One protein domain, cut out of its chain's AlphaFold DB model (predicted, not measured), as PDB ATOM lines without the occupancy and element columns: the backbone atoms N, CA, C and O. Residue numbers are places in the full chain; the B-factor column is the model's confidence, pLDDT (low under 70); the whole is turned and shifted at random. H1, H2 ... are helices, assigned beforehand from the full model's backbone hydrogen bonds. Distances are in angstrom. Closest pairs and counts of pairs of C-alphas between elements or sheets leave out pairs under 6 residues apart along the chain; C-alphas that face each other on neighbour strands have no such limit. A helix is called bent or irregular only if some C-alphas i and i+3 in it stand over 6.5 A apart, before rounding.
ATOM      1  N   TYR A  26      35.237 -45.884   0.851       81.69
ATOM      2  CA  TYR A  26      35.213 -47.255   0.323       81.69
ATOM      3  C   TYR A  26      35.261 -47.309  -1.210       81.69
ATOM      4  O   TYR A  26      35.893 -48.185  -1.782       81.69
ATOM      5  N   TRP A  27      34.658 -46.338  -1.897       80.81
ATOM      6  CA  TRP A  27      34.690 -46.241  -3.355       80.81
ATOM      7  C   TRP A  27      36.108 -45.995  -3.909       80.81
ATOM      8  O   TRP A  27      36.388 -46.370  -5.040       80.81
ATOM      9  N   LEU A  28      37.043 -45.419  -3.145       84.81
ATOM     10  CA  LEU A  28      38.461 -45.390  -3.535       84.81
ATOM     11  C   LEU A  28      39.150 -46.730  -3.284       84.81
ATOM     12  O   LEU A  28      40.001 -47.132  -4.072       84.81
ATOM     13  N   ASP A  29      38.806 -47.410  -2.194       84.88
ATOM     14  CA  ASP A  29      39.411 -48.699  -1.851       84.88
ATOM     15  C   ASP A  29      38.976 -49.816  -2.811       84.88
ATOM     16  O   ASP A  29      39.758 -50.715  -3.105       84.88
ATOM     17  N   GLU A  30      37.779 -49.700  -3.384       84.62
ATOM     18  CA  GLU A  30      37.213 -50.612  -4.384       84.62
ATOM     19  C   GLU A  30      37.587 -50.239  -5.833       84.62
ATOM     20  O   GLU A  30      36.937 -50.690  -6.780       84.62
ATOM     21  N   PHE A  31      38.614 -49.404  -6.034       87.19
ATOM     22  CA  PHE A  31      39.043 -48.945  -7.361       87.19
ATOM     23  C   PHE A  31      39.282 -50.110  -8.333       87.19
ATOM     24  O   PHE A  31      38.672 -50.153  -9.401       87.19
ATOM     25  N   ASP A  32      40.127 -51.074  -7.954       87.00
ATOM     26  CA  ASP A  32      40.509 -52.182  -8.840       87.00
ATOM     27  C   ASP A  32      39.294 -53.048  -9.194       87.00
ATOM     28  O   ASP A  32      39.035 -53.323 -10.367       87.00
ATOM     29  N   ALA A  33      38.483 -53.393  -8.188       88.25
ATOM     30  CA  ALA A  33      37.263 -54.171  -8.372       88.25
ATOM     31  C   ALA A  33      36.259 -53.454  -9.288       88.25
ATOM     32  O   ALA A  33      35.626 -54.080 -10.139       88.25
ATOM     33  N   SER A  34      36.132 -52.136  -9.148       88.31
ATOM     34  CA  SER A  34      35.244 -51.314  -9.969       88.31
ATOM     35  C   SER A  34      35.705 -51.235 -11.423       88.31
ATOM     36  O   SER A  34      34.888 -51.330 -12.341       88.31
ATOM     37  N   VAL A  35      37.012 -51.099 -11.655       89.50
ATOM     38  CA  VAL A  35      37.583 -51.111 -13.008       89.50
ATOM     39  C   VAL A  35      37.417 -52.490 -13.655       89.50
ATOM     40  O   VAL A  35      37.039 -52.571 -14.824       89.50
ATOM     41  N   ASP A  36      37.611 -53.579 -12.912       90.25
ATOM     42  CA  ASP A  36      37.400 -54.937 -13.425       90.25
ATOM     43  C   ASP A  36      35.930 -55.228 -13.753       90.25
ATOM     44  O   ASP A  36      35.627 -55.886 -14.758       90.25
ATOM     45  N   GLN A  37      35.003 -54.681 -12.963       88.94
ATOM     46  CA  GLN A  37      33.579 -54.710 -13.288       88.94
ATOM     47  C   GLN A  37      33.288 -53.953 -14.583       88.94
ATOM     48  O   GLN A  37      32.589 -54.489 -15.438       88.94
ATOM     49  N   LEU A  38      33.862 -52.760 -14.777       89.00
ATOM     50  CA  LEU A  38      33.711 -51.996 -16.020       89.00
ATOM     51  C   LEU A  38      34.267 -52.748 -17.235       89.00
ATOM     52  O   LEU A  38      33.611 -52.784 -18.273       89.00
ATOM     53  N   ARG A  39      35.432 -53.394 -17.102       91.44
ATOM     54  CA  ARG A  39      36.032 -54.230 -18.161       91.44
ATOM     55  C   ARG A  39      35.144 -55.407 -18.557       91.44
ATOM     56  O   ARG A  39      35.156 -55.823 -19.713       91.44
ATOM     57  N   SER A  40      34.412 -55.958 -17.594       91.69
ATOM     58  CA  SER A  40      33.580 -57.153 -17.768       91.69
ATOM     59  C   SER A  40      32.114 -56.832 -18.083       91.69
ATOM     60  O   SER A  40      31.334 -57.740 -18.384       91.69
ATOM     61  N   ALA A  41      31.719 -55.561 -17.995       90.31
ATOM     62  CA  ALA A  41      30.349 -55.118 -18.188       90.31
ATOM     63  C   ALA A  41      29.929 -55.190 -19.660       90.31
ATOM     64  O   ALA A  41      30.721 -54.988 -20.583       90.31
ATOM     65  N   ARG A  42      28.639 -55.443 -19.894       87.06
ATOM     66  CA  ARG A  42      28.047 -55.269 -21.225       87.06
ATOM     67  C   ARG A  42      27.869 -53.780 -21.494       87.06
ATOM     68  O   ARG A  42      27.667 -53.008 -20.565       87.06
ATOM     69  N   GLU A  43      27.862 -53.385 -22.764       80.06
ATOM     70  CA  GLU A  43      27.778 -51.973 -23.175       80.06
ATOM     71  C   GLU A  43      26.603 -51.218 -22.519       80.06
ATOM     72  O   GLU A  43      26.778 -50.110 -22.020       80.06
ATOM     73  N   ASN A  44      25.436 -51.860 -22.404       77.88
ATOM     74  CA  ASN A  44      24.247 -51.274 -21.770       77.88
ATOM     75  C   ASN A  44      24.347 -51.143 -20.235       77.88
ATOM     76  O   ASN A  44      23.575 -50.397 -19.638       77.88
ATOM     77  N   ASP A  45      25.281 -51.849 -19.593       85.75
ATOM     78  CA  ASP A  45      25.471 -51.847 -18.138       85.75
ATOM     79  C   ASP A  45      26.534 -50.833 -17.691       85.75
ATOM     80  O   ASP A  45      26.537 -50.412 -16.536       85.75
ATOM     81  N   VAL A  46      27.405 -50.386 -18.607       84.94
ATOM     82  CA  VAL A  46      28.478 -49.421 -18.316       84.94
ATOM     83  C   VAL A  46      27.913 -48.100 -17.793       84.94
ATOM     84  O   VAL A  46      28.400 -47.579 -16.793       84.94
ATOM     85  N   GLN A  47      26.847 -47.579 -18.413       86.44
ATOM     86  CA  GLN A  47      26.228 -46.333 -17.952       86.44
ATOM     87  C   GLN A  47      25.633 -46.479 -16.545       86.44
ATOM     88  O   GLN A  47      25.822 -45.603 -15.705       86.44
ATOM     89  N   ASN A  48      24.989 -47.612 -16.253       87.69
ATOM     90  CA  ASN A  48      24.442 -47.881 -14.921       87.69
ATOM     91  C   ASN A  48      25.550 -47.942 -13.860       87.69
ATOM     92  O   ASN A  48      25.363 -47.466 -12.739       87.69
ATOM     93  N   LEU A  49      26.708 -48.513 -14.205       86.50
ATOM     94  CA  LEU A  49      27.876 -48.541 -13.326       86.50
ATOM     95  C   LEU A  49      28.415 -47.131 -13.074       86.50
ATOM     96  O   LEU A  49      28.675 -46.778 -11.927       86.50
ATOM     97  N   PHE A  50      28.513 -46.301 -14.109       87.19
ATOM     98  CA  PHE A  50      28.928 -44.903 -13.984       87.19
ATOM     99  C   PHE A  50      27.989 -44.072 -13.107       87.19
ATOM    100  O   PHE A  50      28.451 -43.337 -12.227       87.19
ATOM    101  N   ASP A  51      26.679 -44.219 -13.296       87.94
ATOM    102  CA  ASP A  51      25.673 -43.537 -12.482       87.94
ATOM    103  C   ASP A  51      25.750 -44.001 -11.024       87.94
ATOM    104  O   ASP A  51      25.704 -43.181 -10.104       87.94
ATOM    105  N   SER A  52      25.954 -45.305 -10.813       87.75
ATOM    106  CA  SER A  52      26.144 -45.885  -9.483       87.75
ATOM    107  C   SER A  52      27.384 -45.305  -8.808       87.75
ATOM    108  O   SER A  52      27.265 -44.748  -7.725       87.75
ATOM    109  N   MET A  53      28.552 -45.333  -9.455       87.00
ATOM    110  CA  MET A  53      29.800 -44.775  -8.909       87.00
ATOM    111  C   MET A  53      29.662 -43.290  -8.555       87.00
ATOM    112  O   MET A  53      30.076 -42.865  -7.479       87.00
ATOM    113  N   THR A  54      29.016 -42.512  -9.425       89.12
ATOM    114  CA  THR A  54      28.730 -41.093  -9.172       89.12
ATOM    115  C   THR A  54      27.851 -40.915  -7.933       89.12
ATOM    116  O   THR A  54      28.123 -40.056  -7.095       89.12
ATOM    117  N   ALA A  55      26.794 -41.720  -7.802       88.56
ATOM    118  CA  ALA A  55      25.905 -41.682  -6.646       88.56
ATOM    119  C   ALA A  55      26.626 -42.090  -5.352       88.56
ATOM    120  O   ALA A  55      26.406 -41.455  -4.325       88.56
ATOM    121  N   LEU A  56      27.519 -43.086  -5.397       85.44
ATOM    122  CA  LEU A  56      28.299 -43.513  -4.229       85.44
ATOM    123  C   LEU A  56      29.174 -42.374  -3.691       85.44
ATOM    124  O   LEU A  56      29.165 -42.131  -2.486       85.44
ATOM    125  N   VAL A  57      29.872 -41.639  -4.570       87.50
ATOM    126  CA  VAL A  57      30.680 -40.475  -4.163       87.50
ATOM    127  C   VAL A  57      29.790 -39.377  -3.577       87.50
ATOM    128  O   VAL A  57      30.099 -38.849  -2.515       87.50
ATOM    129  N   LYS A  58      28.668 -39.044  -4.229       88.19
ATOM    130  CA  LYS A  58      27.732 -38.014  -3.739       88.19
ATOM    131  C   LYS A  58      27.198 -38.339  -2.352       88.19
ATOM    132  O   LYS A  58      27.373 -37.534  -1.448       88.19
ATOM    133  N   ASN A  59      26.639 -39.534  -2.189       85.94
ATOM    134  CA  ASN A  59      26.068 -39.976  -0.922       85.94
ATOM    135  C   ASN A  59      27.126 -39.961   0.188       85.94
ATOM    136  O   ASN A  59      26.848 -39.501   1.285       85.94
ATOM    137  N   ALA A  60      28.365 -40.372  -0.114       82.94
ATOM    138  CA  ALA A  60      29.452 -40.317   0.858       82.94
ATOM    139  C   ALA A  60      29.772 -38.889   1.331       82.94
ATOM    140  O   ALA A  60      30.148 -38.711   2.485       82.94
ATOM    141  N   PHE A  61      29.641 -37.877   0.466       83.00
ATOM    142  CA  PHE A  61      29.818 -36.473   0.848       83.00
ATOM    143  C   PHE A  61      28.594 -35.879   1.544       83.00
ATOM    144  O   PHE A  61      28.764 -35.066   2.452       83.00
ATOM    145  N   ASP A  62      27.390 -36.282   1.151       84.00
ATOM    146  CA  ASP A  62      26.150 -35.841   1.789       84.00
ATOM    147  C   ASP A  62      26.078 -36.364   3.239       84.00
ATOM    148  O   ASP A  62      25.806 -35.593   4.157       84.00
ATOM    149  N   ASP A  63      26.478 -37.619   3.479       81.06
ATOM    150  CA  ASP A  63      26.581 -38.212   4.823       81.06
ATOM    151  C   ASP A  63      27.588 -37.470   5.732       81.06
ATOM    152  O   ASP A  63      27.491 -37.516   6.961       81.06
ATOM    153  N   LEU A  64      28.580 -36.785   5.148       77.19
ATOM    154  CA  LEU A  64      29.589 -36.031   5.897       77.19
ATOM    155  C   LEU A  64      29.119 -34.641   6.309       77.19
ATOM    156  O   LEU A  64      29.593 -34.152   7.334       77.19
ATOM    157  N   GLU A  65      28.204 -34.019   5.559       68.12
ATOM    158  CA  GLU A  65      27.601 -32.733   5.942       68.12
ATOM    159  C   GLU A  65      26.803 -32.835   7.240       68.12
ATOM    160  O   GLU A  65      26.690 -31.862   7.982       68.12
ATOM    161  N   GLU A  66      26.306 -34.028   7.558       66.81
ATOM    162  CA  GLU A  66      25.637 -34.305   8.826       66.81
ATOM    163  C   GLU A  66      26.617 -34.422  10.016       66.81
ATOM    164  O   GLU A  66      26.183 -34.616  11.155       66.81
ATOM    165  N   SER A  67      27.935 -34.292   9.792       66.31
ATOM    166  CA  SER A  67      28.979 -34.386  10.824       66.31
ATOM    167  C   SER A  67      29.798 -33.092  10.962       66.31
ATOM    168  O   SER A  67      30.360 -32.600   9.988       66.31
ATOM    169  N   GLU A  68      29.908 -32.547  12.181       59.97
ATOM    170  CA  GLU A  68      30.500 -31.213  12.433       59.97
ATOM    171  C   GLU A  68      32.012 -31.097  12.133       59.97
ATOM    172  O   GLU A  68      32.469 -30.000  11.830       59.97
ATOM    173  N   ASP A  69      32.777 -32.199  12.129       61.62
ATOM    174  CA  ASP A  69      34.253 -32.182  11.995       61.62
ATOM    175  C   ASP A  69      34.798 -33.093  10.867       61.62
ATOM    176  O   ASP A  69      35.999 -33.361  10.778       61.62
ATOM    177  N   GLY A  70      33.929 -33.633  10.003       71.88
ATOM    178  CA  GLY A  70      34.304 -34.716   9.083       71.88
ATOM    179  C   GLY A  70      34.937 -34.277   7.761       71.88
ATOM    180  O   GLY A  70      35.718 -35.027   7.175       71.88
ATOM    181  N   PHE A  71      34.604 -33.087   7.260       80.56
ATOM    182  CA  PHE A  71      34.864 -32.744   5.860       80.56
ATOM    183  C   PHE A  71      36.352 -32.579   5.525       80.56
ATOM    184  O   PHE A  71      36.823 -33.212   4.581       80.56
ATOM    185  N   ASP A  72      37.104 -31.793   6.302       80.25
ATOM    186  CA  ASP A  72      38.531 -31.553   6.036       80.25
ATOM    187  C   ASP A  72      39.343 -32.852   6.117       80.25
ATOM    188  O   ASP A  72      40.174 -33.132   5.251       80.25
ATOM    189  N   TYR A  73      39.036 -33.696   7.109       81.06
ATOM    190  CA  TYR A  73      39.646 -35.016   7.252       81.06
ATOM    191  C   TYR A  73      39.388 -35.891   6.021       81.06
ATOM    192  O   TYR A  73      40.302 -36.532   5.499       81.06
ATOM    193  N   VAL A  74      38.149 -35.918   5.527       80.62
ATOM    194  CA  VAL A  74      37.808 -36.716   4.348       80.62
ATOM    195  C   VAL A  74      38.428 -36.139   3.090       80.62
ATOM    196  O   VAL A  74      38.929 -36.905   2.273       80.62
ATOM    197  N   ALA A  75      38.453 -34.820   2.935       82.62
ATOM    198  CA  ALA A  75      39.087 -34.176   1.797       82.62
ATOM    199  C   ALA A  75      40.584 -34.513   1.722       82.62
ATOM    200  O   ALA A  75      41.075 -34.929   0.668       82.62
ATOM    201  N   GLU A  76      41.299 -34.410   2.844       83.75
ATOM    202  CA  GLU A  76      42.715 -34.774   2.932       83.75
ATOM    203  C   GLU A  76      42.921 -36.259   2.596       83.75
ATOM    204  O   GLU A  76      43.728 -36.610   1.734       83.75
ATOM    205  N   ARG A  77      42.142 -37.150   3.217       85.19
ATOM    206  CA  ARG A  77      42.286 -38.596   3.013       85.19
ATOM    207  C   ARG A  77      41.888 -39.047   1.614       85.19
ATOM    208  O   ARG A  77      42.579 -39.893   1.050       85.19
ATOM    209  N   ALA A  78      40.824 -38.493   1.037       85.94
ATOM    210  CA  ALA A  78      40.391 -38.799  -0.322       85.94
ATOM    211  C   ALA A  78      41.463 -38.399  -1.336       85.94
ATOM    212  O   ALA A  78      41.774 -39.168  -2.244       85.94
ATOM    213  N   THR A  79      42.048 -37.210  -1.170       85.69
ATOM    214  CA  THR A  79      43.065 -36.692  -2.092       85.69
ATOM    215  C   THR A  79      44.395 -37.438  -1.969       85.69
ATOM    216  O   THR A  79      44.946 -37.820  -3.004       85.69
ATOM    217  N   ASP A  80      44.876 -37.749  -0.755       86.75
ATOM    218  CA  ASP A  80      46.068 -38.598  -0.554       86.75
ATOM    219  C   ASP A  80      45.855 -40.008  -1.123       86.75
ATOM    220  O   ASP A  80      46.686 -40.532  -1.873       86.75
ATOM    221  N   ARG A  81      44.704 -40.620  -0.818       87.62
ATOM    222  CA  ARG A  81      44.380 -41.974  -1.274       87.62
ATOM    223  C   ARG A  81      44.289 -42.038  -2.791       87.62
ATOM    224  O   ARG A  81      44.878 -42.936  -3.390       87.62
ATOM    225  N   LEU A  82      43.614 -41.070  -3.402       87.75
ATOM    226  CA  LEU A  82      43.518 -40.967  -4.848       87.75
ATOM    227  C   LEU A  82      44.894 -40.789  -5.493       87.75
ATOM    228  O   LEU A  82      45.210 -41.487  -6.453       87.75
ATOM    229  N   HIS A  83      45.727 -39.891  -4.961       87.25
ATOM    230  CA  HIS A  83      47.080 -39.697  -5.472       87.25
ATOM    231  C   HIS A  83      47.894 -40.998  -5.421       87.25
ATOM    232  O   HIS A  83      48.559 -41.340  -6.399       87.25
ATOM    233  N   ARG A  84      47.797 -41.762  -4.323       88.31
ATOM    234  CA  ARG A  84      48.467 -43.064  -4.191       88.31
ATOM    235  C   ARG A  84      47.965 -44.092  -5.203       88.31
ATOM    236  O   ARG A  84      48.785 -44.801  -5.775       88.31
ATOM    237  N   ILE A  85      46.654 -44.170  -5.432       88.31
ATOM    238  CA  ILE A  85      46.081 -45.061  -6.451       88.31
ATOM    239  C   ILE A  85      46.652 -44.688  -7.819       88.31
ATOM    240  O   ILE A  85      47.263 -45.521  -8.482       88.31
ATOM    241  N   VAL A  86      46.541 -43.413  -8.205       87.00
ATOM    242  CA  VAL A  86      46.960 -42.929  -9.526       87.00
ATOM    243  C   VAL A  86      48.468 -43.098  -9.755       87.00
ATOM    244  O   VAL A  86      48.880 -43.487 -10.847       87.00
ATOM    245  N   SER A  87      49.307 -42.874  -8.739       87.56
ATOM    246  CA  SER A  87      50.763 -43.049  -8.853       87.56
ATOM    247  C   SER A  87      51.196 -44.517  -8.986       87.56
ATOM    248  O   SER A  87      52.258 -44.812  -9.552       87.56
ATOM    249  N   GLN A  88      50.362 -45.446  -8.516       88.56
ATOM    250  CA  GLN A  88      50.602 -46.888  -8.556       88.56
ATOM    251  C   GLN A  88      49.982 -47.584  -9.774       88.56
ATOM    252  O   GLN A  88      50.329 -48.731 -10.029       88.56
ATOM    253  N   LEU A  89      49.164 -46.903 -10.586       86.44
ATOM    254  CA  LEU A  89      48.536 -47.507 -11.769       86.44
ATOM    255  C   LEU A  89      49.564 -48.108 -12.734       86.44
ATOM    256  O   LEU A  89      50.443 -47.416 -13.255       86.44
ATOM    257  N   GLU A  90      49.443 -49.403 -13.001       83.69
ATOM    258  CA  GLU A  90      50.250 -50.099 -14.010       83.69
ATOM    259  C   GLU A  90      49.536 -50.142 -15.367       83.69
ATOM    260  O   GLU A  90      50.176 -50.037 -16.414       83.69
ATOM    261  N   ILE A  91      48.201 -50.235 -15.355       83.62
ATOM    262  CA  ILE A  91      47.360 -50.381 -16.548       83.62
ATOM    263  C   ILE A  91      46.504 -49.132 -16.740       83.62
ATOM    264  O   ILE A  91      45.752 -48.726 -15.857       83.62
ATOM    265  N   SER A  92      46.600 -48.545 -17.932       82.44
ATOM    266  CA  SER A  92      45.920 -47.301 -18.317       82.44
ATOM    267  C   SER A  92      45.071 -47.526 -19.561       82.44
ATOM    268  O   SER A  92      45.412 -47.074 -20.653       82.44
ATOM    269  N   ASP A  93      44.006 -48.307 -19.413       88.56
ATOM    270  CA  ASP A  93      43.050 -48.552 -20.489       88.56
ATOM    271  C   ASP A  93      41.856 -47.588 -20.403       88.56
ATOM    272  O   ASP A  93      41.748 -46.756 -19.498       88.56
ATOM    273  N   VAL A  94      40.947 -47.686 -21.375       88.12
ATOM    274  CA  VAL A  94      39.749 -46.838 -21.443       88.12
ATOM    275  C   VAL A  94      38.854 -46.970 -20.203       88.12
ATOM    276  O   VAL A  94      38.178 -46.007 -19.850       88.12
ATOM    277  N   PHE A  95      38.869 -48.112 -19.512       90.06
ATOM    278  CA  PHE A  95      38.054 -48.355 -18.320       90.06
ATOM    279  C   PHE A  95      38.686 -47.727 -17.082       90.06
ATOM    280  O   PHE A  95      37.984 -47.055 -16.328       90.06
ATOM    281  N   THR A  96      40.008 -47.856 -16.921       87.69
ATOM    282  CA  THR A  96      40.782 -47.125 -15.910       87.69
ATOM    283  C   THR A  96      40.516 -45.622 -16.044       87.69
ATOM    284  O   THR A  96      40.141 -44.959 -15.077       87.69
ATOM    285  N   PHE A  97      40.652 -45.076 -17.259       86.88
ATOM    286  CA  PHE A  97      40.414 -43.653 -17.508       86.88
ATOM    287  C   PHE A  97      38.950 -43.253 -17.342       86.88
ATOM    288  O   PHE A  97      38.683 -42.167 -16.829       86.88
ATOM    289  N   GLY A  98      38.003 -44.104 -17.740       87.50
ATOM    290  CA  GLY A  98      36.573 -43.880 -17.530       87.50
ATOM    291  C   GLY A  98      36.223 -43.781 -16.047       87.50
ATOM    292  O   GLY A  98      35.610 -42.798 -15.634       87.50
ATOM    293  N   TYR A  99      36.692 -44.738 -15.238       87.44
ATOM    294  CA  TYR A  99      36.508 -44.724 -13.787       87.44
ATOM    295  C   TYR A  99      37.050 -43.433 -13.178       87.44
ATOM    296  O   TYR A  99      36.329 -42.704 -12.499       87.44
ATOM    297  N   ILE A 100      38.314 -43.118 -13.476       86.19
ATOM    298  CA  ILE A 100      38.979 -41.927 -12.952       86.19
ATOM    299  C   ILE A 100      38.217 -40.671 -13.370       86.19
ATOM    300  O   ILE A 100      37.870 -39.860 -12.521       86.19
ATOM    301  N   SER A 101      37.870 -40.535 -14.648       86.19
ATOM    302  CA  SER A 101      37.189 -39.340 -15.161       86.19
ATOM    303  C   SER A 101      35.829 -39.082 -14.512       86.19
ATOM    304  O   SER A 101      35.357 -37.949 -14.540       86.19
ATOM    305  N   ILE A 102      35.188 -40.102 -13.942       87.88
ATOM    306  CA  ILE A 102      33.882 -39.983 -13.288       87.88
ATOM    307  C   ILE A 102      34.060 -39.775 -11.793       87.88
ATOM    308  O   ILE A 102      33.611 -38.770 -11.248       87.88
ATOM    309  N   VAL A 103      34.757 -40.698 -11.138       85.69
ATOM    310  CA  VAL A 103      34.902 -40.727  -9.682       85.69
ATOM    311  C   VAL A 103      35.757 -39.566  -9.198       85.69
ATOM    312  O   VAL A 103      35.381 -38.865  -8.262       85.69
ATOM    313  N   VAL A 104      36.881 -39.304  -9.869       85.50
ATOM    314  CA  VAL A 104      37.762 -38.190  -9.511       85.50
ATOM    315  C   VAL A 104      37.082 -36.865  -9.804       85.50
ATOM    316  O   VAL A 104      37.088 -35.974  -8.961       85.50
ATOM    317  N   ARG A 105      36.427 -36.734 -10.958       88.31
ATOM    318  CA  ARG A 105      35.675 -35.517 -11.273       88.31
ATOM    319  C   ARG A 105      34.588 -35.243 -10.239       88.31
ATOM    320  O   ARG A 105      34.487 -34.111  -9.776       88.31
ATOM    321  N   GLU A 106      33.792 -36.246  -9.875       90.31
ATOM    322  CA  GLU A 106      32.737 -36.074  -8.876       90.31
ATOM    323  C   GLU A 106      33.330 -35.729  -7.507       90.31
ATOM    324  O   GLU A 106      32.868 -34.772  -6.891       90.31
ATOM    325  N   LEU A 107      34.412 -36.394  -7.079       88.31
ATOM    326  CA  LEU A 107      35.154 -36.031  -5.866       88.31
ATOM    327  C   LEU A 107      35.523 -34.541  -5.878       88.31
ATOM    328  O   LEU A 107      35.174 -33.806  -4.957       88.31
ATOM    329  N   PHE A 108      36.177 -34.064  -6.937       87.81
ATOM    330  CA  PHE A 108      36.592 -32.664  -7.023       87.81
ATOM    331  C   PHE A 108      35.420 -31.691  -7.109       87.81
ATOM    332  O   PHE A 108      35.498 -30.597  -6.551       87.81
ATOM    333  N   MET A 109      34.313 -32.076  -7.745       89.44
ATOM    334  CA  MET A 109      33.086 -31.281  -7.720       89.44
ATOM    335  C   MET A 109      32.516 -31.168  -6.303       89.44
ATOM    336  O   MET A 109      32.087 -30.083  -5.910       89.44
ATOM    337  N   GLN A 110      32.526 -32.253  -5.526       88.81
ATOM    338  CA  GLN A 110      32.051 -32.255  -4.141       88.81
ATOM    339  C   GLN A 110      32.960 -31.445  -3.210       88.81
ATOM    340  O   GLN A 110      32.451 -30.700  -2.368       88.81
ATOM    341  N   LEU A 111      34.278 -31.514  -3.405       87.06
ATOM    342  CA  LEU A 111      35.246 -30.667  -2.703       87.06
ATOM    343  C   LEU A 111      35.046 -29.183  -3.045       87.06
ATOM    344  O   LEU A 111      34.935 -28.344  -2.148       87.06
ATOM    345  N   ALA A 112      34.908 -28.855  -4.333       87.75
ATOM    346  CA  ALA A 112      34.751 -27.479  -4.798       87.75
ATOM    347  C   ALA A 112      33.454 -26.825  -4.300       87.75
ATOM    348  O   ALA A 112      33.476 -25.658  -3.906       87.75
ATOM    349  N   LYS A 113      32.338 -27.570  -4.258       88.62
ATOM    350  CA  LYS A 113      31.064 -27.102  -3.673       88.62
ATOM    351  C   LYS A 113      31.208 -26.648  -2.218       88.62
ATOM    352  O   LYS A 113      30.447 -25.795  -1.777       88.62
ATOM    353  N   ARG A 114      32.190 -27.194  -1.504       85.38
ATOM    354  CA  ARG A 114      32.468 -26.936  -0.086       85.38
ATOM    355  C   ARG A 114      33.695 -26.042   0.120       85.38
ATOM    356  O   ARG A 114      34.248 -25.965   1.207       85.38
ATOM    357  N   GLY A 115      34.113 -25.332  -0.932       85.19
ATOM    358  CA  GLY A 115      35.166 -24.316  -0.868       85.19
ATOM    359  C   GLY A 115      36.591 -24.839  -1.066       85.19
ATOM    360  O   GLY A 115      37.511 -24.029  -1.170       85.19
ATOM    361  N   LEU A 116      36.793 -26.154  -1.202       84.75
ATOM    362  CA  LEU A 116      38.101 -26.739  -1.493       84.75
ATOM    363  C   LEU A 116      38.315 -26.841  -3.003       84.75
ATOM    364  O   LEU A 116      37.903 -27.795  -3.658       84.75
ATOM    365  N   THR A 117      38.962 -25.826  -3.570       83.06
ATOM    366  CA  THR A 117      39.196 -25.716  -5.022       83.06
ATOM    367  C   THR A 117      40.634 -26.002  -5.435       83.06
ATOM    368  O   THR A 117      40.905 -26.204  -6.616       83.06
ATOM    369  N   THR A 118      41.567 -25.998  -4.482       80.38
ATOM    370  CA  THR A 118      42.994 -26.227  -4.723       80.38
ATOM    371  C   THR A 118      43.511 -27.271  -3.750       80.38
ATOM    372  O   THR A 118      43.231 -27.196  -2.557       80.38
ATOM    373  N   TYR A 119      44.289 -28.217  -4.262       79.06
ATOM    374  CA  TYR A 119      44.984 -29.226  -3.476       79.06
ATOM    375  C   TYR A 119      46.443 -29.283  -3.916       79.06
ATOM    376  O   TYR A 119      46.766 -29.064  -5.086       79.06
ATOM    377  N   TYR A 120      47.326 -29.555  -2.961       79.75
ATOM    378  CA  TYR A 120      48.759 -29.644  -3.192       79.75
ATOM    379  C   TYR A 120      49.212 -31.071  -2.936       79.75
ATOM    380  O   TYR A 120      48.978 -31.619  -1.864       79.75
ATOM    381  N   VAL A 121      49.892 -31.653  -3.917       80.00
ATOM    382  CA  VAL A 121      50.577 -32.934  -3.768       80.00
ATOM    383  C   VAL A 121      52.072 -32.657  -3.737       80.00
ATOM    384  O   VAL A 121      52.618 -32.065  -4.668       80.00
ATOM    385  N   LEU A 122      52.730 -33.079  -2.660       80.50
ATOM    386  CA  LEU A 122      54.179 -33.018  -2.505       80.50
ATOM    387  C   LEU A 122      54.727 -34.445  -2.488       80.50
ATOM    388  O   LEU A 122      54.849 -35.054  -1.429       80.50
ATOM    389  N   ASP A 123      55.051 -34.975  -3.667       81.00
ATOM    390  CA  ASP A 123      55.677 -36.290  -3.805       81.00
ATOM    391  C   ASP A 123      57.031 -36.171  -4.515       81.00
ATOM    392  O   ASP A 123      57.114 -36.046  -5.736       81.00
ATOM    393  N   ASN A 124      58.105 -36.209  -3.723       80.69
ATOM    394  CA  ASN A 124      59.482 -36.175  -4.222       80.69
ATOM    395  C   ASN A 124      60.021 -37.566  -4.597       80.69
ATOM    396  O   ASN A 124      61.139 -37.670  -5.097       80.69
ATOM    397  N   ALA A 125      59.275 -38.636  -4.309       85.44
ATOM    398  CA  ALA A 125      59.677 -40.005  -4.616       85.44
ATOM    399  C   ALA A 125      59.191 -40.450  -6.003       85.44
ATOM    400  O   ALA A 125      59.689 -41.440  -6.550       85.44
ATOM    401  N   LEU A 126      58.237 -39.723  -6.587       83.81
ATOM    402  CA  LEU A 126      57.670 -40.067  -7.877       83.81
ATOM    403  C   LEU A 126      58.676 -39.817  -9.009       83.81
ATOM    404  O   LEU A 126      59.190 -38.715  -9.203       83.81
ATOM    405  N   ARG A 127      58.950 -40.862  -9.796       84.50
ATOM    406  CA  ARG A 127      59.778 -40.749 -11.003       84.50
ATOM    407  C   ARG A 127      59.135 -39.781 -12.005       84.50
ATOM    408  O   ARG A 127      57.912 -39.726 -12.105       84.50
ATOM    409  N   ALA A 128      59.946 -39.068 -12.788       82.50
ATOM    410  CA  ALA A 128      59.469 -38.024 -13.705       82.50
ATOM    411  C   ALA A 128      58.424 -38.513 -14.729       82.50
ATOM    412  O   ALA A 128      57.437 -37.825 -14.973       82.50
ATOM    413  N   ASP A 129      58.596 -39.716 -15.281       82.25
ATOM    414  CA  ASP A 129      57.640 -40.344 -16.204       82.25
ATOM    415  C   ASP A 129      56.303 -40.661 -15.523       82.25
ATOM    416  O   ASP A 129      55.232 -40.465 -16.100       82.25
ATOM    417  N   ARG A 130      56.356 -41.105 -14.263       85.81
ATOM    418  CA  ARG A 130      55.159 -41.364 -13.458       85.81
ATOM    419  C   ARG A 130      54.466 -40.064 -13.082       85.81
ATOM    420  O   ARG A 130      53.250 -39.993 -13.169       85.81
ATOM    421  N   PHE A 131      55.219 -39.024 -12.745       85.06
ATOM    422  CA  PHE A 131      54.665 -37.703 -12.474       85.06
ATOM    423  C   PHE A 131      53.933 -37.118 -13.687       85.06
ATOM    424  O   PHE A 131      52.800 -36.659 -13.553       85.06
ATOM    425  N   GLU A 132      54.528 -37.192 -14.882       85.06
ATOM    426  CA  GLU A 132      53.864 -36.767 -16.122       85.06
ATOM    427  C   GLU A 132      52.574 -37.564 -16.369       85.06
ATOM    428  O   GLU A 132      51.546 -36.995 -16.741       85.06
ATOM    429  N   TYR A 133      52.608 -38.873 -16.120       85.25
ATOM    430  CA  TYR A 133      51.432 -39.730 -16.215       85.25
ATOM    431  C   TYR A 133      50.322 -39.311 -15.234       85.25
ATOM    432  O   TYR A 133      49.185 -39.114 -15.658       85.25
ATOM    433  N   VAL A 134      50.649 -39.094 -13.956       86.06
ATOM    434  CA  VAL A 134      49.691 -38.617 -12.944       86.06
ATOM    435  C   VAL A 134      49.071 -37.280 -13.362       86.06
ATOM    436  O   VAL A 134      47.855 -37.114 -13.265       86.06
ATOM    437  N   CYS A 135      49.873 -36.348 -13.891       87.12
ATOM    438  CA  CYS A 135      49.367 -35.070 -14.395       87.12
ATOM    439  C   CYS A 135      48.331 -35.273 -15.510       87.12
ATOM    440  O   CYS A 135      47.234 -34.724 -15.428       87.12
ATOM    441  N   LYS A 136      48.639 -36.115 -16.506       85.94
ATOM    442  CA  LYS A 136      47.725 -36.419 -17.621       85.94
ATOM    443  C   LYS A 136      46.411 -37.035 -17.146       85.94
ATOM    444  O   LYS A 136      45.355 -36.669 -17.652       85.94
ATOM    445  N   VAL A 137      46.473 -37.947 -16.178       85.12
ATOM    446  CA  VAL A 137      45.287 -38.592 -15.596       85.12
ATOM    447  C   VAL A 137      44.359 -37.554 -14.956       85.12
ATOM    448  O   VAL A 137      43.157 -37.547 -15.221       85.12
ATOM    449  N   PHE A 138      44.906 -36.640 -14.150       85.44
ATOM    450  CA  PHE A 138      44.117 -35.565 -13.542       85.44
ATOM    451  C   PHE A 138      43.561 -34.588 -14.586       85.44
ATOM    452  O   PHE A 138      42.386 -34.226 -14.522       85.44
ATOM    453  N   GLU A 139      44.357 -34.208 -15.588       87.31
ATOM    454  CA  GLU A 139      43.908 -33.338 -16.681       87.31
ATOM    455  C   GLU A 139      42.749 -33.951 -17.477       87.31
ATOM    456  O   GLU A 139      41.787 -33.252 -17.801       87.31
ATOM    457  N   GLN A 140      42.783 -35.262 -17.734       84.50
ATOM    458  CA  GLN A 140      41.689 -35.985 -18.390       84.50
ATOM    459  C   GLN A 140      40.413 -36.035 -17.546       84.50
ATOM    460  O   GLN A 140      39.317 -35.957 -18.099       84.50
ATOM    461  N   ALA A 141      40.537 -36.071 -16.217       82.75
ATOM    462  CA  ALA A 141      39.404 -35.914 -15.305       82.75
ATOM    463  C   ALA A 141      38.875 -34.461 -15.232       82.75
ATOM    464  O   ALA A 141      37.953 -34.170 -14.470       82.75
ATOM    465  N   GLY A 142      39.433 -33.541 -16.030       82.38
ATOM    466  CA  GLY A 142      39.040 -32.135 -16.086       82.38
ATOM    467  C   GLY A 142      39.694 -31.267 -15.012       82.38
ATOM    468  O   GLY A 142      39.227 -30.157 -14.756       82.38
ATOM    469  N   ILE A 143      40.763 -31.750 -14.376       84.50
ATOM    470  CA  ILE A 143      41.443 -31.050 -13.287       84.50
ATOM    471  C   ILE A 143      42.709 -30.412 -13.816       84.50
ATOM    472  O   ILE A 143      43.608 -31.070 -14.331       84.50
ATOM    473  N   LYS A 144      42.803 -29.097 -13.650       85.38
ATOM    474  CA  LYS A 144      44.004 -28.370 -14.028       85.38
ATOM    475  C   LYS A 144      45.127 -28.676 -13.040       85.38
ATOM    476  O   LYS A 144      45.099 -28.195 -11.908       85.38
ATOM    477  N   VAL A 145      46.152 -29.387 -13.495       84.06
ATOM    478  CA  VAL A 145      47.376 -29.593 -12.719       84.06
ATOM    479  C   VAL A 145      48.329 -28.431 -12.973       84.06
ATOM    480  O   VAL A 145      48.604 -28.060 -14.110       84.06
ATOM    481  N   THR A 146      48.815 -27.811 -11.900       82.06
ATOM    482  CA  THR A 146      49.857 -26.781 -11.983       82.06
ATOM    483  C   THR A 146      51.086 -27.300 -11.270       82.06
ATOM    484  O   THR A 146      51.059 -27.524 -10.063       82.06
ATOM    485  N   THR A 147      52.165 -27.497 -12.016       73.50
ATOM    486  CA  THR A 147      53.434 -27.956 -11.463       73.50
ATOM    487  C   THR A 147      54.332 -26.739 -11.229       73.50
ATOM    488  O   THR A 147      54.379 -25.835 -12.073       73.50
ATOM    489  N   PRO A 148      55.033 -26.640 -10.085       66.00
ATOM    490  CA  PRO A 148      56.120 -25.681  -9.979       66.00
ATOM    491  C   PRO A 148      57.141 -26.039 -11.062       66.00
ATOM    492  O   PRO A 148      57.516 -27.203 -11.201       66.00
TER     493      PRO A 148
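What this domain is: This is residues 26 to 148 of the 173 residues of an uncharacterized protein of Gammaproteobacteria bacterium (UniProt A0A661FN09). A flat helical slab has H5 in its middle: the long H3 runs side by side with it, the short H2 packs on H5's residues 95 to 99, and H4 is close to H5, running opposite ways. H6 lies steeply to both, touching H4's residues 83 to 87 and H5's residues 97 to 104, and the long link before it runs along one edge of the slab. The printed part has 123 residues with six named helices, H1 to H6, and no named strand: all helix, compact, radius of gyration of the C-alphas 14.6 A, spans 41 by 39 by 21 A.

How they stand to each other: Start at H1, residues 26 to 29, too short for an O i to N i+4 pair, then H2, residues 31 to 40. Look next at H3, residues 43 to 65: H1 only just touches its residues 53 to 57, with 3 pairs of C-alphas within 8 A, closest Trp 27 and Leu 56 at 7.0 A. H4 is residues 71 to 88, and the hub H5 residues 94 to 113. H5 touches H3, closest C-alphas Thr 54 and Val 103 at 6.2 A, at a shallow tilt of 27 degrees, the same way. With residues 95 to 99 alone it touches H2, Val 35 to Thr 96 C-alphas being closest at 5.9 A. H6, residues 128 to 140, touches H4, closest C-alphas Ser 87 and Val 134 at 6.1 A, at a steep tilt of 57 degrees. H3 and H6 are apart. Every O i to N i+4 pair is within hydrogen-bond range in H2, H4 and H6; H3 has 16 of 19, H5 15 of 16.

Where its parts are: Find C-alpha 26 at (35.213, -47.255, 0.323), where H1 begins. H3 is 34.9 A long, only just irregular: C-alphas 44 and 47 are 6.6 A apart. H4 is 25.6 A, H5 27.9 A; H6 ends at C-alpha 140, (41.689, -35.985, -18.390).

The domain as a whole: The C-alphas of Asn 44 and Pro 148 are farthest apart, 42.5 A. The printed part has no cut; H5 to H6 is the long link. Residues 65 to 69 and 148 have pLDDT under 70.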